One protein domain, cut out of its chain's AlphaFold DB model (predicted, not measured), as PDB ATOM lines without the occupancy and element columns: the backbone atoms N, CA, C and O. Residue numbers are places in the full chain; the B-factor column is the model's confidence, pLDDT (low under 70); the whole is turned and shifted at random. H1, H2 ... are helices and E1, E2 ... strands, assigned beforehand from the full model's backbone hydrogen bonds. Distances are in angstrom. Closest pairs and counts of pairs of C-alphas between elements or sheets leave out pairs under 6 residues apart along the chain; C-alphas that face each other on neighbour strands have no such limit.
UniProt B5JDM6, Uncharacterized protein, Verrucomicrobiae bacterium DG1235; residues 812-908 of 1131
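AT A GLANCE: This is residues 812 to 908 of the 1131 residues of an uncharacterized protein of Verrucomicrobiae bacterium DG1235 (UniProt B5JDM6). A small closed barrel of five strands, E1 to E5, has one straight helix, H1, reaching away from one end like a handle; residues 812 to 823 of H1 stick out free. E2 bends by 124 degrees at residue 851, and a long loop joins E3 to E4. The printed part has 97 residues, with H1 E1 E2 E3 E4 E5 along the chain, and is of mixed class. The strands form a meander, each the antiparallel neighbour of the one before, and E5 closes the ring on E1. The whole is loose, with a radius of gyration of the C-alphas of 16.8 A and spans of 63 by 22 by 20 A.

IN THESE COORDINATES: H1, residues 812 to 827, begins at C-alpha 812 (-21.177, -8.041, -30.475) and is 22.6 A long. E1 is residues 830 to 839, 28.5 A; E2 is 846 to 861, 23.8 A; E3 is 864 to 871, 21.2 A. E4 is residues 883 to 889, 20.2 A, and E5, residues 895 to 900, ends at C-alpha 900 (-18.066, 33.925, -39.071).

HOW THE PARTS SIT: Within hydrogen-bond range are N 835 and O 848 of the hairpin E1 and E2, 2.8 A; N 859 and O 866 of hairpin E2 and E3, 2.8 A; N 885 and O 867 of hairpin E3 and E4, 2.8 A; N 896 and O 888 of hairpin E4 and E5, 2.8 A; and N 838 and O 897 of E1 and E5, 2.8 A. H1 is only just not on the barrel, with 4 pairs of C-alphas within 10 A. Every O i to N i+4 pair in H1 is within range.

THE WHOLE: The C-alphas of Ile 812 and Phe 892, the two farthest apart, are 63.6 A apart. The printed part has no cut. The link from E3 to E4, 11 residues, is long, and residues 874 to 876 in it are under pLDDT 70.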
ATOM      1  N   ILE A 812     -22.072  -8.636 -29.470       82.38
ATOM      2  CA  ILE A 812     -21.177  -8.041 -30.475       82.38
ATOM      3  C   ILE A 812     -21.934  -7.035 -31.359       82.38
ATOM      4  O   ILE A 812     -21.420  -5.955 -31.636       82.38
ATOM      5  N   GLU A 813     -23.161  -7.358 -31.767       89.31
ATOM      6  CA  GLU A 813     -24.031  -6.464 -32.534       89.31
ATOM      7  C   GLU A 813     -24.507  -5.279 -31.690       89.31
ATOM      8  O   GLU A 813     -24.489  -4.160 -32.190       89.31
ATOM      9  N   GLU A 814     -24.857  -5.494 -30.416       90.38
ATOM     10  CA  GLU A 814     -25.171  -4.418 -29.460       90.38
ATOM     11  C   GLU A 814     -24.008  -3.413 -29.393       90.38
ATOM     12  O   GLU A 814     -24.194  -2.224 -29.646       90.38
ATOM     13  N   ALA A 815     -22.779  -3.893 -29.170       87.44
ATOM     14  CA  ALA A 815     -21.587  -3.047 -29.097       87.44
ATOM     15  C   ALA A 815     -21.238  -2.342 -30.427       87.44
ATOM     16  O   ALA A 815     -20.739  -1.211 -30.421       87.44
ATOM     17  N   LEU A 816     -21.491  -2.983 -31.576       89.25
ATOM     18  CA  LEU A 816     -21.330  -2.362 -32.897       89.25
ATOM     19  C   LEU A 816     -22.393  -1.283 -33.147       89.25
ATOM     20  O   LEU A 816     -22.062  -0.207 -33.650       89.25
ATOM     21  N   LEU A 817     -23.644  -1.542 -32.766       92.94
ATOM     22  CA  LEU A 817     -24.775  -0.643 -32.972       92.94
ATOM     23  C   LEU A 817     -24.713   0.574 -32.042       92.94
ATOM     24  O   LEU A 817     -24.857   1.691 -32.530       92.94
ATOM     25  N   ASP A 818     -24.367   0.400 -30.765       92.00
ATOM     26  CA  ASP A 818     -24.063   1.500 -29.833       92.00
ATOM     27  C   ASP A 818     -22.954   2.408 -30.382       92.00
ATOM     28  O   ASP A 818     -23.032   3.641 -30.329       92.00
ATOM     29  N   ASN A 819     -21.910   1.812 -30.967       89.62
ATOM     30  CA  ASN A 819     -20.836   2.567 -31.600       89.62
ATOM     31  C   ASN A 819     -21.333   3.333 -32.842       89.62
ATOM     32  O   ASN A 819     -20.953   4.489 -33.028       89.62
ATOM     33  N   MET A 820     -22.206   2.738 -33.660       92.94
ATOM     34  CA  MET A 820     -22.835   3.407 -34.806       92.94
ATOM     35  C   MET A 820     -23.775   4.543 -34.377       92.94
ATOM     36  O   MET A 820     -23.681   5.632 -34.940       92.94
ATOM     37  N   ILE A 821     -24.607   4.345 -33.350       93.50
ATOM     38  CA  ILE A 821     -25.467   5.379 -32.750       93.50
ATOM     39  C   ILE A 821     -24.606   6.553 -32.275       93.50
ATOM     40  O   ILE A 821     -24.833   7.689 -32.684       93.50
ATOM     41  N   ARG A 822     -23.544   6.286 -31.506       90.06
ATOM     42  CA  ARG A 822     -22.598   7.312 -31.036       90.06
ATOM     43  C   ARG A 822     -21.918   8.067 -32.186       90.06
ATOM     44  O   ARG A 822     -21.706   9.274 -32.090       90.06
ATOM     45  N   VAL A 823     -21.563   7.386 -33.278       87.88
ATOM     46  CA  VAL A 823     -20.987   8.029 -34.474       87.88
ATOM     47  C   VAL A 823     -22.025   8.907 -35.184       87.88
ATOM     48  O   VAL A 823     -21.700  10.038 -35.539       87.88
ATOM     49  N   ALA A 824     -23.275   8.457 -35.322       90.38
ATOM     50  CA  ALA A 824     -24.358   9.258 -35.897       90.38
ATOM     51  C   ALA A 824     -24.691  10.488 -35.027       90.38
ATOM     52  O   ALA A 824     -24.823  11.595 -35.549       90.38
ATOM     53  N   GLN A 825     -24.708  10.337 -33.700       89.75
ATOM     54  CA  GLN A 825     -24.862  11.445 -32.754       89.75
ATOM     55  C   GLN A 825     -23.724  12.473 -32.898       89.75
ATOM     56  O   GLN A 825     -24.003  13.662 -33.029       89.75
ATOM     57  N   ASN A 826     -22.460  12.040 -32.999       85.00
ATOM     58  CA  ASN A 826     -21.328  12.941 -33.274       85.00
ATOM     59  C   ASN A 826     -21.452  13.650 -34.639       85.00
ATOM     60  O   ASN A 826     -21.137  14.832 -34.759       85.00
ATOM     61  N   HIS A 827     -21.922  12.951 -35.678       86.19
ATOM     62  CA  HIS A 827     -22.144  13.542 -37.003       86.19
ATOM     63  C   HIS A 827     -23.312  14.548 -37.008       86.19
ATOM     64  O   HIS A 827     -23.299  15.499 -37.790       86.19
ATOM     65  N   SER A 828     -24.279  14.415 -36.090       86.12
ATOM     66  CA  SER A 828     -25.408  15.347 -35.935       86.12
ATOM     67  C   SER A 828     -25.006  16.774 -35.527       86.12
ATOM     68  O   SER A 828     -25.788  17.711 -35.710       86.12
ATOM     69  N   GLU A 829     -23.778  16.958 -35.029       86.12
ATOM     70  CA  GLU A 829     -23.208  18.256 -34.652       86.12
ATOM     71  C   GLU A 829     -22.317  18.887 -35.741       86.12
ATOM     72  O   GLU A 829     -21.590  19.838 -35.456       86.12
ATOM     73  N   VAL A 830     -22.341  18.393 -36.986       87.44
ATOM     74  CA  VAL A 830     -21.518  18.937 -38.084       87.44
ATOM     75  C   VAL A 830     -22.201  20.133 -38.758       87.44
ATOM     76  O   VAL A 830     -23.169  19.987 -39.516       87.44
ATOM     77  N   TYR A 831     -21.639  21.324 -38.545       88.56
ATOM     78  CA  TYR A 831     -22.073  22.579 -39.162       88.56
ATOM     79  C   TYR A 831     -21.085  23.061 -40.229       88.56
ATOM     80  O   TYR A 831     -19.869  23.005 -40.041       88.56
ATOM     81  N   GLN A 832     -21.609  23.633 -41.313       88.69
ATOM     82  CA  GLN A 832     -20.851  24.440 -42.262       88.69
ATOM     83  C   GLN A 832     -20.944  25.920 -41.873       88.69
ATOM     84  O   GLN A 832     -22.032  26.478 -41.732       88.69
ATOM     85  N   ALA A 833     -19.790  26.567 -41.727       88.88
ATOM     86  CA  ALA A 833     -19.659  27.997 -41.477       88.88
ATOM     87  C   ALA A 833     -18.799  28.647 -42.570       88.88
ATOM     88  O   ALA A 833     -17.933  28.003 -43.159       88.88
ATOM     89  N   THR A 834     -19.001  29.938 -42.837       90.38
ATOM     90  CA  THR A 834     -18.064  30.716 -43.666       90.38
ATOM     91  C   THR A 834     -17.156  31.526 -42.754       90.38
ATOM     92  O   THR A 834     -17.630  32.438 -42.074       90.38
ATOM     93  N   GLU A 835     -15.864  31.201 -42.738       90.56
ATOM     94  CA  GLU A 835     -14.827  32.055 -42.162       90.56
ATOM     95  C   GLU A 835     -14.589  33.245 -43.099       90.56
ATOM     96  O   GLU A 835     -14.341  33.071 -44.290       90.56
ATOM     97  N   VAL A 836     -14.678  34.460 -42.563       92.75
ATOM     98  CA  VAL A 836     -14.494  35.719 -43.289       92.75
ATOM     99  C   VAL A 836     -13.352  36.484 -42.635       92.75
ATOM    100  O   VAL A 836     -13.450  36.892 -41.476       92.75
ATOM    101  N   TYR A 837     -12.260  36.680 -43.367       94.00
ATOM    102  CA  TYR A 837     -11.081  37.381 -42.868       94.00
ATOM    103  C   TYR A 837     -11.040  38.828 -43.373       94.00
ATOM    104  O   TYR A 837     -11.206  39.090 -44.564       94.00
ATOM    105  N   TYR A 838     -10.780  39.768 -42.466       92.56
ATOM    106  CA  TYR A 838     -10.698  41.205 -42.722       92.56
ATOM    107  C   TYR A 838      -9.302  41.751 -42.405       92.56
ATOM    108  O   TYR A 838      -8.650  41.348 -41.436       92.56
ATOM    109  N   LYS A 839      -8.853  42.708 -43.222       94.00
ATOM    110  CA  LYS A 839      -7.485  43.252 -43.200       94.00
ATOM    111  C   LYS A 839      -7.475  44.781 -43.338       94.00
ATOM    112  O   LYS A 839      -6.833  45.321 -44.237       94.00
ATOM    113  N   GLY A 840      -8.241  45.473 -42.491       88.94
ATOM    114  CA  GLY A 840      -8.298  46.939 -42.471       88.94
ATOM    115  C   GLY A 840      -9.121  47.561 -43.599       88.94
ATOM    116  O   GLY A 840      -8.843  48.682 -44.016       88.94
ATOM    117  N   LYS A 841     -10.120  46.835 -44.111       88.50
ATOM    118  CA  LYS A 841     -11.094  47.298 -45.112       88.50
ATOM    119  C   LYS A 841     -12.479  46.771 -44.758       88.50
ATOM    120  O   LYS A 841     -12.583  45.681 -44.212       88.50
ATOM    121  N   SER A 842     -13.530  47.511 -45.109       84.38
ATOM    122  CA  SER A 842     -14.929  47.077 -44.955       84.38
ATOM    123  C   SER A 842     -15.286  45.848 -45.800       84.38
ATOM    124  O   SER A 842     -16.180  45.089 -45.440       84.38
ATOM    125  N   GLU A 843     -14.591  45.657 -46.921       89.38
ATOM    126  CA  GLU A 843     -14.687  44.468 -47.770       89.38
ATOM    127  C   GLU A 843     -13.840  43.322 -47.186       89.38
ATOM    128  O   GLU A 843     -12.730  43.573 -46.698       89.38
ATOM    129  N   PRO A 844     -14.323  42.067 -47.232       90.75
ATOM    130  CA  PRO A 844     -13.550  40.920 -46.776       90.75
ATOM    131  C   PRO A 844     -12.327  40.689 -47.673       90.75
ATOM    132  O   PRO A 844     -12.394  40.813 -48.893       90.75
ATOM    133  N   TYR A 845     -11.200  40.330 -47.061       91.38
ATOM    134  CA  TYR A 845      -9.966  39.978 -47.768       91.38
ATOM    135  C   TYR A 845     -10.033  38.560 -48.352       91.38
ATOM    136  O   TYR A 845      -9.485  38.300 -49.420       91.38
ATOM    137  N   SER A 846     -10.701  37.644 -47.648       92.19
ATOM    138  CA  SER A 846     -10.987  36.289 -48.121       92.19
ATOM    139  C   SER A 846     -12.195  35.708 -47.391       92.19
ATOM    140  O   SER A 846     -12.401  35.978 -46.205       92.19
ATOM    141  N   GLU A 847     -12.953  34.864 -48.087       91.06
ATOM    142  CA  GLU A 847     -13.983  34.006 -47.500       91.06
ATOM    143  C   GLU A 847     -13.610  32.537 -47.715       91.06
ATOM    144  O   GLU A 847     -12.995  32.185 -48.723       91.06
ATOM    145  N   THR A 848     -13.930  31.666 -46.762       86.81
ATOM    146  CA  THR A 848     -13.589  30.239 -46.826       86.81
ATOM    147  C   THR A 848     -14.664  29.421 -46.113       86.81
ATOM    148  O   THR A 848     -14.967  29.679 -44.947       86.81
ATOM    149  N   LYS A 849     -15.259  28.438 -46.801       85.81
ATOM    150  CA  LYS A 849     -16.144  27.449 -46.163       85.81
ATOM    151  C   LYS A 849     -15.300  26.580 -45.221       85.81
ATOM    152  O   LYS A 849     -14.246  26.097 -45.624       85.81
ATOM    153  N   ILE A 850     -15.766  26.360 -43.996       85.12
ATOM    154  CA  ILE A 850     -15.179  25.398 -43.056       85.12
ATOM    155  C   ILE A 850     -16.273  24.533 -42.428       85.12
ATOM    156  O   ILE A 850     -17.419  24.969 -42.301       85.12
ATOM    157  N   LEU A 851     -15.902  23.329 -41.993       87.25
ATOM    158  CA  LEU A 851     -16.740  22.473 -41.160       87.25
ATOM    159  C   LEU A 851     -16.290  22.578 -39.699       87.25
ATOM    160  O   LEU A 851     -15.089  22.550 -39.401       87.25
ATOM    161  N   ILE A 852     -17.263  22.695 -38.798       88.19
ATOM    162  CA  ILE A 852     -17.074  22.821 -37.351       88.19
ATOM    163  C   ILE A 852     -18.019  21.869 -36.605       88.19
ATOM    164  O   ILE A 852     -19.134  21.610 -37.055       88.19
ATOM    165  N   SER A 853     -17.556  21.351 -35.470       87.94
ATOM    166  CA  SER A 853     -18.361  20.614 -34.499       87.94
ATOM    167  C   SER A 853     -19.052  21.622 -33.579       87.94
ATOM    168  O   SER A 853     -18.377  22.432 -32.937       87.94
ATOM    169  N   GLY A 854     -20.380  21.583 -33.533       85.00
ATOM    170  CA  GLY A 854     -21.204  22.529 -32.782       85.00
ATOM    171  C   GLY A 854     -21.281  23.943 -33.397       85.00
ATOM    172  O   GLY A 854     -20.490  24.310 -34.271       85.00
ATOM    173  N   PRO A 855     -22.245  24.770 -32.953       84.06
ATOM    174  CA  PRO A 855     -22.373  26.155 -33.397       84.06
ATOM    175  C   PRO A 855     -21.239  27.049 -32.842       84.06
ATOM    176  O   PRO A 855     -20.729  26.797 -31.748       84.06
ATOM    177  N   PRO A 856     -20.859  28.131 -33.548       85.75
ATOM    178  CA  PRO A 856     -19.796  29.036 -33.118       85.75
ATOM    179  C   PRO A 856     -20.212  29.843 -31.880       85.75
ATOM    180  O   PRO A 856     -21.219  30.551 -31.897       85.75
ATOM    181  N   ILE A 857     -19.406  29.793 -30.818       88.62
ATOM    182  CA  ILE A 857     -19.670  30.527 -29.573       88.62
ATOM    183  C   ILE A 857     -19.012  31.907 -29.668       88.62
ATOM    184  O   ILE A 857     -17.788  32.024 -29.603       88.62
ATOM    185  N   VAL A 858     -19.819  32.957 -29.829       88.00
ATOM    186  CA  VAL A 858     -19.346  34.347 -29.943       88.00
ATOM    187  C   VAL A 858     -19.419  35.049 -28.586       88.00
ATOM    188  O   VAL A 858     -20.467  35.080 -27.948       88.00
ATOM    189  N   THR A 859     -18.308  35.648 -28.157       88.81
ATOM    190  CA  THR A 859     -18.228  36.547 -26.995       88.81
ATOM    191  C   THR A 859     -17.905  37.958 -27.478       88.81
ATOM    192  O   THR A 859     -16.815  38.192 -28.001       88.81
ATOM    193  N   GLU A 860     -18.833  38.900 -27.310       87.56
ATOM    194  CA  GLU A 860     -18.680  40.286 -27.773       87.56
ATOM    195  C   GLU A 860     -18.273  41.252 -26.647       87.56
ATOM    196  O   GLU A 860     -18.757  41.176 -25.517       87.56
ATOM    197  N   GLN A 861     -17.387  42.188 -26.983       82.94
ATOM    198  CA  GLN A 861     -17.017  43.382 -26.222       82.94
ATOM    199  C   GLN A 861     -16.976  44.579 -27.193       82.94
ATOM    200  O   GLN A 861     -16.868  44.388 -28.402       82.94
ATOM    201  N   GLU A 862     -17.054  45.815 -26.686       77.94
ATOM    202  CA  GLU A 862     -17.438  47.026 -27.453       77.94
ATOM    203  C   GLU A 862     -16.720  47.257 -28.802       77.94
ATOM    204  O   GLU A 862     -17.300  47.856 -29.704       77.94
ATOM    205  N   SER A 863     -15.474  46.796 -28.956       78.06
ATOM    206  CA  SER A 863     -14.690  46.874 -30.205       78.06
ATOM    207  C   SER A 863     -14.011  45.551 -30.607       78.06
ATOM    208  O   SER A 863     -13.224  45.518 -31.557       78.06
ATOM    209  N   GLN A 864     -14.319  44.445 -29.918       83.75
ATOM    210  CA  GLN A 864     -13.716  43.130 -30.147       83.75
ATOM    211  C   GLN A 864     -14.732  42.004 -29.918       83.75
ATOM    212  O   GLN A 864     -15.281  41.866 -28.829       83.75
ATOM    213  N   ALA A 865     -14.899  41.131 -30.911       87.50
ATOM    214  CA  ALA A 865     -15.600  39.861 -30.766       87.50
ATOM    215  C   ALA A 865     -14.593  38.704 -30.810       87.50
ATOM    216  O   ALA A 865     -13.707  38.664 -31.664       87.50
ATOM    217  N   THR A 866     -14.722  37.755 -29.889       89.12
ATOM    218  CA  THR A 866     -13.941  36.512 -29.876       89.12
ATOM    219  C   THR A 866     -14.882  35.357 -30.164       89.12
ATOM    220  O   THR A 866     -15.820  35.136 -29.402       89.12
ATOM    221  N   THR A 867     -14.637  34.618 -31.242       89.12
ATOM    222  CA  THR A 867     -15.423  33.431 -31.589       89.12
ATOM    223  C   THR A 867     -14.627  32.171 -31.295       89.12
ATOM    224  O   THR A 867     -13.476  32.044 -31.715       89.12
ATOM    225  N   GLN A 868     -15.246  31.228 -30.595       90.62
ATOM    226  CA  GLN A 868     -14.726  29.890 -30.348       90.62
ATOM    227  C   GLN A 868     -15.427  28.882 -31.261       90.62
ATOM    228  O   GLN A 868     -16.655  28.869 -31.354       90.62
ATOM    229  N   ILE A 869     -14.637  28.043 -31.933       88.50
ATOM    230  CA  ILE A 869     -15.110  26.952 -32.798       88.50
ATOM    231  C   ILE A 869     -14.298  25.677 -32.560       88.50
ATOM    232  O   ILE A 869     -13.114  25.746 -32.238       88.50
ATOM    233  N   HIS A 870     -14.895  24.512 -32.807       88.81
ATOM    234  CA  HIS A 870     -14.174  23.242 -32.918       88.81
ATOM    235  C   HIS A 870     -14.079  22.831 -34.396       88.81
ATOM    236  O   HIS A 870     -14.914  22.063 -34.863       88.81
ATOM    237  N   PRO A 871     -13.110  23.342 -35.180       86.12
ATOM    238  CA  PRO A 871     -12.964  22.927 -36.570       86.12
ATOM    239  C   PRO A 871     -12.601  21.442 -36.677       86.12
ATOM    240  O   PRO A 871     -12.049  20.846 -35.744       86.12
ATOM    241  N   PHE A 872     -12.859  20.851 -37.840       83.75
ATOM    242  CA  PHE A 872     -12.327  19.533 -38.174       83.75
ATOM    243  C   PHE A 872     -10.878  19.633 -38.673       83.75
ATOM    244  O   PHE A 872     -10.509  20.522 -39.441       83.75
ATOM    245  N   LYS A 873     -10.021  18.715 -38.215       78.19
ATOM    246  CA  LYS A 873      -8.654  18.540 -38.726       78.19
ATOM    247  C   LYS A 873      -8.692  17.890 -40.109       78.19
ATOM    248  O   LYS A 873      -9.654  17.218 -40.466       78.19
ATOM    249  N   LYS A 874      -7.560  17.923 -40.823       68.44
ATOM    250  CA  LYS A 874      -7.375  17.181 -42.085       68.44
ATOM    251  C   LYS A 874      -7.629  15.666 -41.998       68.44
ATOM    252  O   LYS A 874      -7.716  15.050 -43.049       68.44
ATOM    253  N   ASN A 875      -7.710  15.035 -40.825       65.88
ATOM    254  CA  ASN A 875      -8.076  13.612 -40.688       65.88
ATOM    255  C   ASN A 875      -9.563  13.381 -40.336       65.88
ATOM    256  O   ASN A 875      -9.932  12.262 -39.994       65.88
ATOM    257  N   GLY A 876     -10.391  14.432 -40.350       69.25
ATOM    258  CA  GLY A 876     -11.805  14.379 -39.975       69.25
ATOM    259  C   GLY A 876     -12.077  14.271 -38.469       69.25
ATOM    260  O   GLY A 876     -13.231  14.250 -38.066       69.25
ATOM    261  N   SER A 877     -11.055  14.263 -37.603       75.62
ATOM    262  CA  SER A 877     -11.276  14.422 -36.156       75.62
ATOM    263  C   SER A 877     -11.419  15.901 -35.789       75.62
ATOM    264  O   SER A 877     -10.644  16.735 -36.267       75.62
ATOM    265  N   ALA A 878     -12.362  16.244 -34.913       78.81
ATOM    266  CA  ALA A 878     -12.467  17.597 -34.365       78.81
ATOM    267  C   ALA A 878     -11.201  17.985 -33.566       78.81
ATOM    268  O   ALA A 878     -10.446  17.134 -33.071       78.81
ATOM    269  N   PHE A 879     -10.942  19.286 -33.415       79.00
ATOM    270  CA  PHE A 879      -9.982  19.760 -32.418       79.00
ATOM    271  C   PHE A 879     -10.557  19.587 -31.001       79.00
ATOM    272  O   PHE A 879     -11.631  20.093 -30.690       79.00
ATOM    273  N   ALA A 880      -9.813  18.900 -30.126       80.81
ATOM    274  CA  ALA A 880     -10.212  18.597 -28.742       80.81
ATOM    275  C   ALA A 880     -10.245  19.829 -27.810       80.81
ATOM    276  O   ALA A 880     -10.584  19.730 -26.635       80.81
ATOM    277  N   SER A 881      -9.873  21.002 -28.319       86.50
ATOM    278  CA  SER A 881      -9.993  22.289 -27.637       86.50
ATOM    279  C   SER A 881     -10.456  23.331 -28.656       86.50
ATOM    280  O   SER A 881     -10.024  23.252 -29.812       86.50
ATOM    281  N   PRO A 882     -11.314  24.289 -28.270       88.88
ATOM    282  CA  PRO A 882     -11.842  25.268 -29.206       88.88
ATOM    283  C   PRO A 882     -10.736  26.196 -29.713       88.88
ATOM    284  O   PRO A 882      -9.962  26.770 -28.942       88.88
ATOM    285  N   VAL A 883     -10.694  26.398 -31.026       88.38
ATOM    286  CA  VAL A 883      -9.852  27.414 -31.654       88.38
ATOM    287  C   VAL A 883     -10.538  28.764 -31.465       88.38
ATOM    288  O   VAL A 883     -11.613  29.009 -32.010       88.38
ATOM    289  N   SER A 884      -9.914  29.640 -30.678       89.38
ATOM    290  CA  SER A 884     -10.359  31.029 -30.520       89.38
ATOM    291  C   SER A 884      -9.851  31.876 -31.687       89.38
ATOM    292  O   SER A 884      -8.651  31.906 -31.968       89.38
ATOM    293  N   LYS A 885     -10.758  32.590 -32.353       89.62
ATOM    294  CA  LYS A 885     -10.466  33.543 -33.426       89.62
ATOM    295  C   LYS A 885     -11.024  34.917 -33.053       89.62
ATOM    296  O   LYS A 885     -12.170  35.034 -32.628       89.62
ATOM    297  N   ASN A 886     -10.213  35.958 -33.236       90.38
ATOM    298  CA  ASN A 886     -10.572  37.328 -32.873       90.38
ATOM    299  C   ASN A 886     -11.002  38.128 -34.108       90.38
ATOM    300  O   ASN A 886     -10.329  38.087 -35.141       90.38
ATOM    301  N   TYR A 887     -12.063  38.911 -33.947       90.00
ATOM    302  CA  TYR A 887     -12.482  40.008 -34.810       90.00
ATOM    303  C   TYR A 887     -12.388  41.307 -34.008       90.00
ATOM    304  O   TYR A 887     -12.861  41.376 -32.876       90.00
ATOM    305  N   MET A 888     -11.785  42.343 -34.579       90.38
ATOM    306  CA  MET A 888     -11.651  43.659 -33.958       90.38
ATOM    307  C   MET A 888     -12.069  44.746 -34.938       90.38
ATOM    308  O   MET A 888     -11.891  44.602 -36.147       90.38
ATOM    309  N   VAL A 889     -12.585  45.851 -34.411       87.56
ATOM    310  CA  VAL A 889     -12.867  47.069 -35.174       87.56
ATOM    311  C   VAL A 889     -11.951  48.169 -34.649       87.56
ATOM    312  O   VAL A 889     -11.921  48.429 -33.447       87.56
ATOM    313  N   ASP A 890     -11.162  48.784 -35.530       88.00
ATOM    314  CA  ASP A 890     -10.243  49.851 -35.128       88.00
ATOM    315  C   ASP A 890     -10.962  51.192 -34.875       88.00
ATOM    316  O   ASP A 890     -12.144  51.372 -35.171       88.00
ATOM    317  N   GLN A 891     -10.229  52.171 -34.335       87.00
ATOM    318  CA  GLN A 891     -10.747  53.513 -34.021       87.00
ATOM    319  C   GLN A 891     -11.270  54.309 -35.238       87.00
ATOM    320  O   GLN A 891     -11.841  55.383 -35.064       87.00
ATOM    321  N   PHE A 892     -11.052  53.817 -36.462       87.69
ATOM    322  CA  PHE A 892     -11.551  54.388 -37.714       87.69
ATOM    323  C   PHE A 892     -12.683  53.541 -38.327       87.69
ATOM    324  O   PHE A 892     -13.093  53.792 -39.459       87.69
ATOM    325  N   ASN A 893     -13.208  52.572 -37.571       85.19
ATOM    326  CA  ASN A 893     -14.242  51.618 -37.965       85.19
ATOM    327  C   ASN A 893     -13.813  50.613 -39.060       85.19
ATOM    328  O   ASN A 893     -14.670  50.046 -39.740       85.19
ATOM    329  N   ASN A 894     -12.509  50.344 -39.231       90.31
ATOM    330  CA  ASN A 894     -12.060  49.266 -40.122       90.31
ATOM    331  C   ASN A 894     -12.034  47.919 -39.379       90.31
ATOM    332  O   ASN A 894     -11.467  47.844 -38.284       90.31
ATOM    333  N   PRO A 895     -12.572  46.836 -39.965       90.50
ATOM    334  CA  PRO A 895     -12.502  45.509 -39.372       90.50
ATOM    335  C   PRO A 895     -11.154  44.816 -39.631       90.50
ATOM    336  O   PRO A 895     -10.532  44.951 -40.692       90.50
ATOM    337  N   TRP A 896     -10.737  44.015 -38.656       90.56
ATOM    338  CA  TRP A 896      -9.512  43.224 -38.650       90.56
ATOM    339  C   TRP A 896      -9.768  41.845 -38.033       90.56
ATOM    340  O   TRP A 896     -10.478  41.727 -37.036       90.56
ATOM    341  N   GLY A 897      -9.147  40.800 -38.580       92.06
ATOM    342  CA  GLY A 897      -9.267  39.439 -38.049       92.06
ATOM    343  C   GLY A 897     -10.435  38.658 -38.653       92.06
ATOM    344  O   GLY A 897     -10.817  38.898 -39.794       92.06
ATOM    345  N   TYR A 898     -10.958  37.677 -37.921       91.06
ATOM    346  CA  TYR A 898     -11.850  36.641 -38.451       91.06
ATOM    347  C   TYR A 898     -13.260  36.744 -37.869       91.06
ATOM    348  O   TYR A 898     -13.445  36.596 -36.663       91.06
ATOM    349  N   LYS A 899     -14.259  36.919 -38.735       89.44
ATOM    350  CA  LYS A 899     -15.686  36.836 -38.402       89.44
ATOM    351  C   LYS A 899     -16.291  35.605 -39.069       89.44
ATOM    352  O   LYS A 899     -15.885  35.245 -40.168       89.44
ATOM    353  N   TYR A 900     -17.290  34.995 -38.444       87.25
ATOM    354  CA  TYR A 900     -18.066  33.925 -39.071       87.25
ATOM    355  C   TYR A 900     -19.412  34.456 -39.560       87.25
ATOM    356  O   TYR A 900     -20.041  35.278 -38.890       87.25
ATOM    357  N   LYS A 901     -19.849  33.988 -40.734       85.00
ATOM    358  CA  LYS A 901     -21.270  34.033 -41.118       85.00
ATOM    359  C   LYS A 901     -22.034  32.958 -40.334       85.00
ATOM    360  O   LYS A 901     -21.412  32.084 -39.732       85.00
ATOM    361  N   GLU A 902     -23.364  33.029 -40.342       80.88
ATOM    362  CA  GLU A 902     -24.230  32.038 -39.687       80.88
ATOM    363  C   GLU A 902     -23.817  30.605 -40.052       80.88
ATOM    364  O   GLU A 902     -23.725  30.259 -41.232       80.88
ATOM    365  N   ALA A 903     -23.565  29.782 -39.035       85.25
ATOM    366  CA  ALA A 903     -23.287  28.368 -39.220       85.25
ATOM    367  C   ALA A 903     -24.605  27.613 -39.418       85.25
ATOM    368  O   ALA A 903     -25.540  27.771 -38.632       85.25
ATOM    369  N   LYS A 904     -24.675  26.784 -40.459       89.19
ATOM    370  CA  LYS A 904     -25.839  25.947 -40.775       89.19
ATOM    371  C   LYS A 904     -25.459  24.482 -40.640       89.19
ATOM    372  O   LYS A 904     -24.325  24.125 -40.946       89.19
ATOM    373  N   THR A 905     -26.379  23.643 -40.178       87.69
ATOM    374  CA  THR A 905     -26.176  22.189 -40.186       87.69
ATOM    375  C   THR A 905     -25.892  21.733 -41.619       87.69
ATOM    376  O   THR A 905     -26.479  22.262 -42.564       87.69
ATOM    377  N   THR A 906     -24.974  20.788 -41.795       88.88
ATOM    378  CA  THR A 906     -24.775  20.119 -43.093       88.88
ATOM    379  C   THR A 906     -25.959  19.197 -43.425       88.88
ATOM    380  O   THR A 906     -26.636  18.759 -42.491       88.88
ATOM    381  N   PRO A 907     -26.207  18.852 -44.705       90.31
ATOM    382  CA  PRO A 907     -27.158  17.796 -45.067       90.31
ATOM    383  C   PRO A 907     -26.864  16.484 -44.326       90.31
ATOM    384  O   PRO A 907     -27.773  15.860 -43.785       90.31
ATOM    385  N   GLU A 908     -25.583  16.124 -44.197       89.75
ATOM    386  CA  GLU A 908     -25.108  14.973 -43.428       89.75
ATOM    387  C   GLU A 908     -25.469  15.068 -41.943       89.75
ATOM    388  O   GLU A 908     -25.955  14.093 -41.368       89.75
TER     389      GLU A 908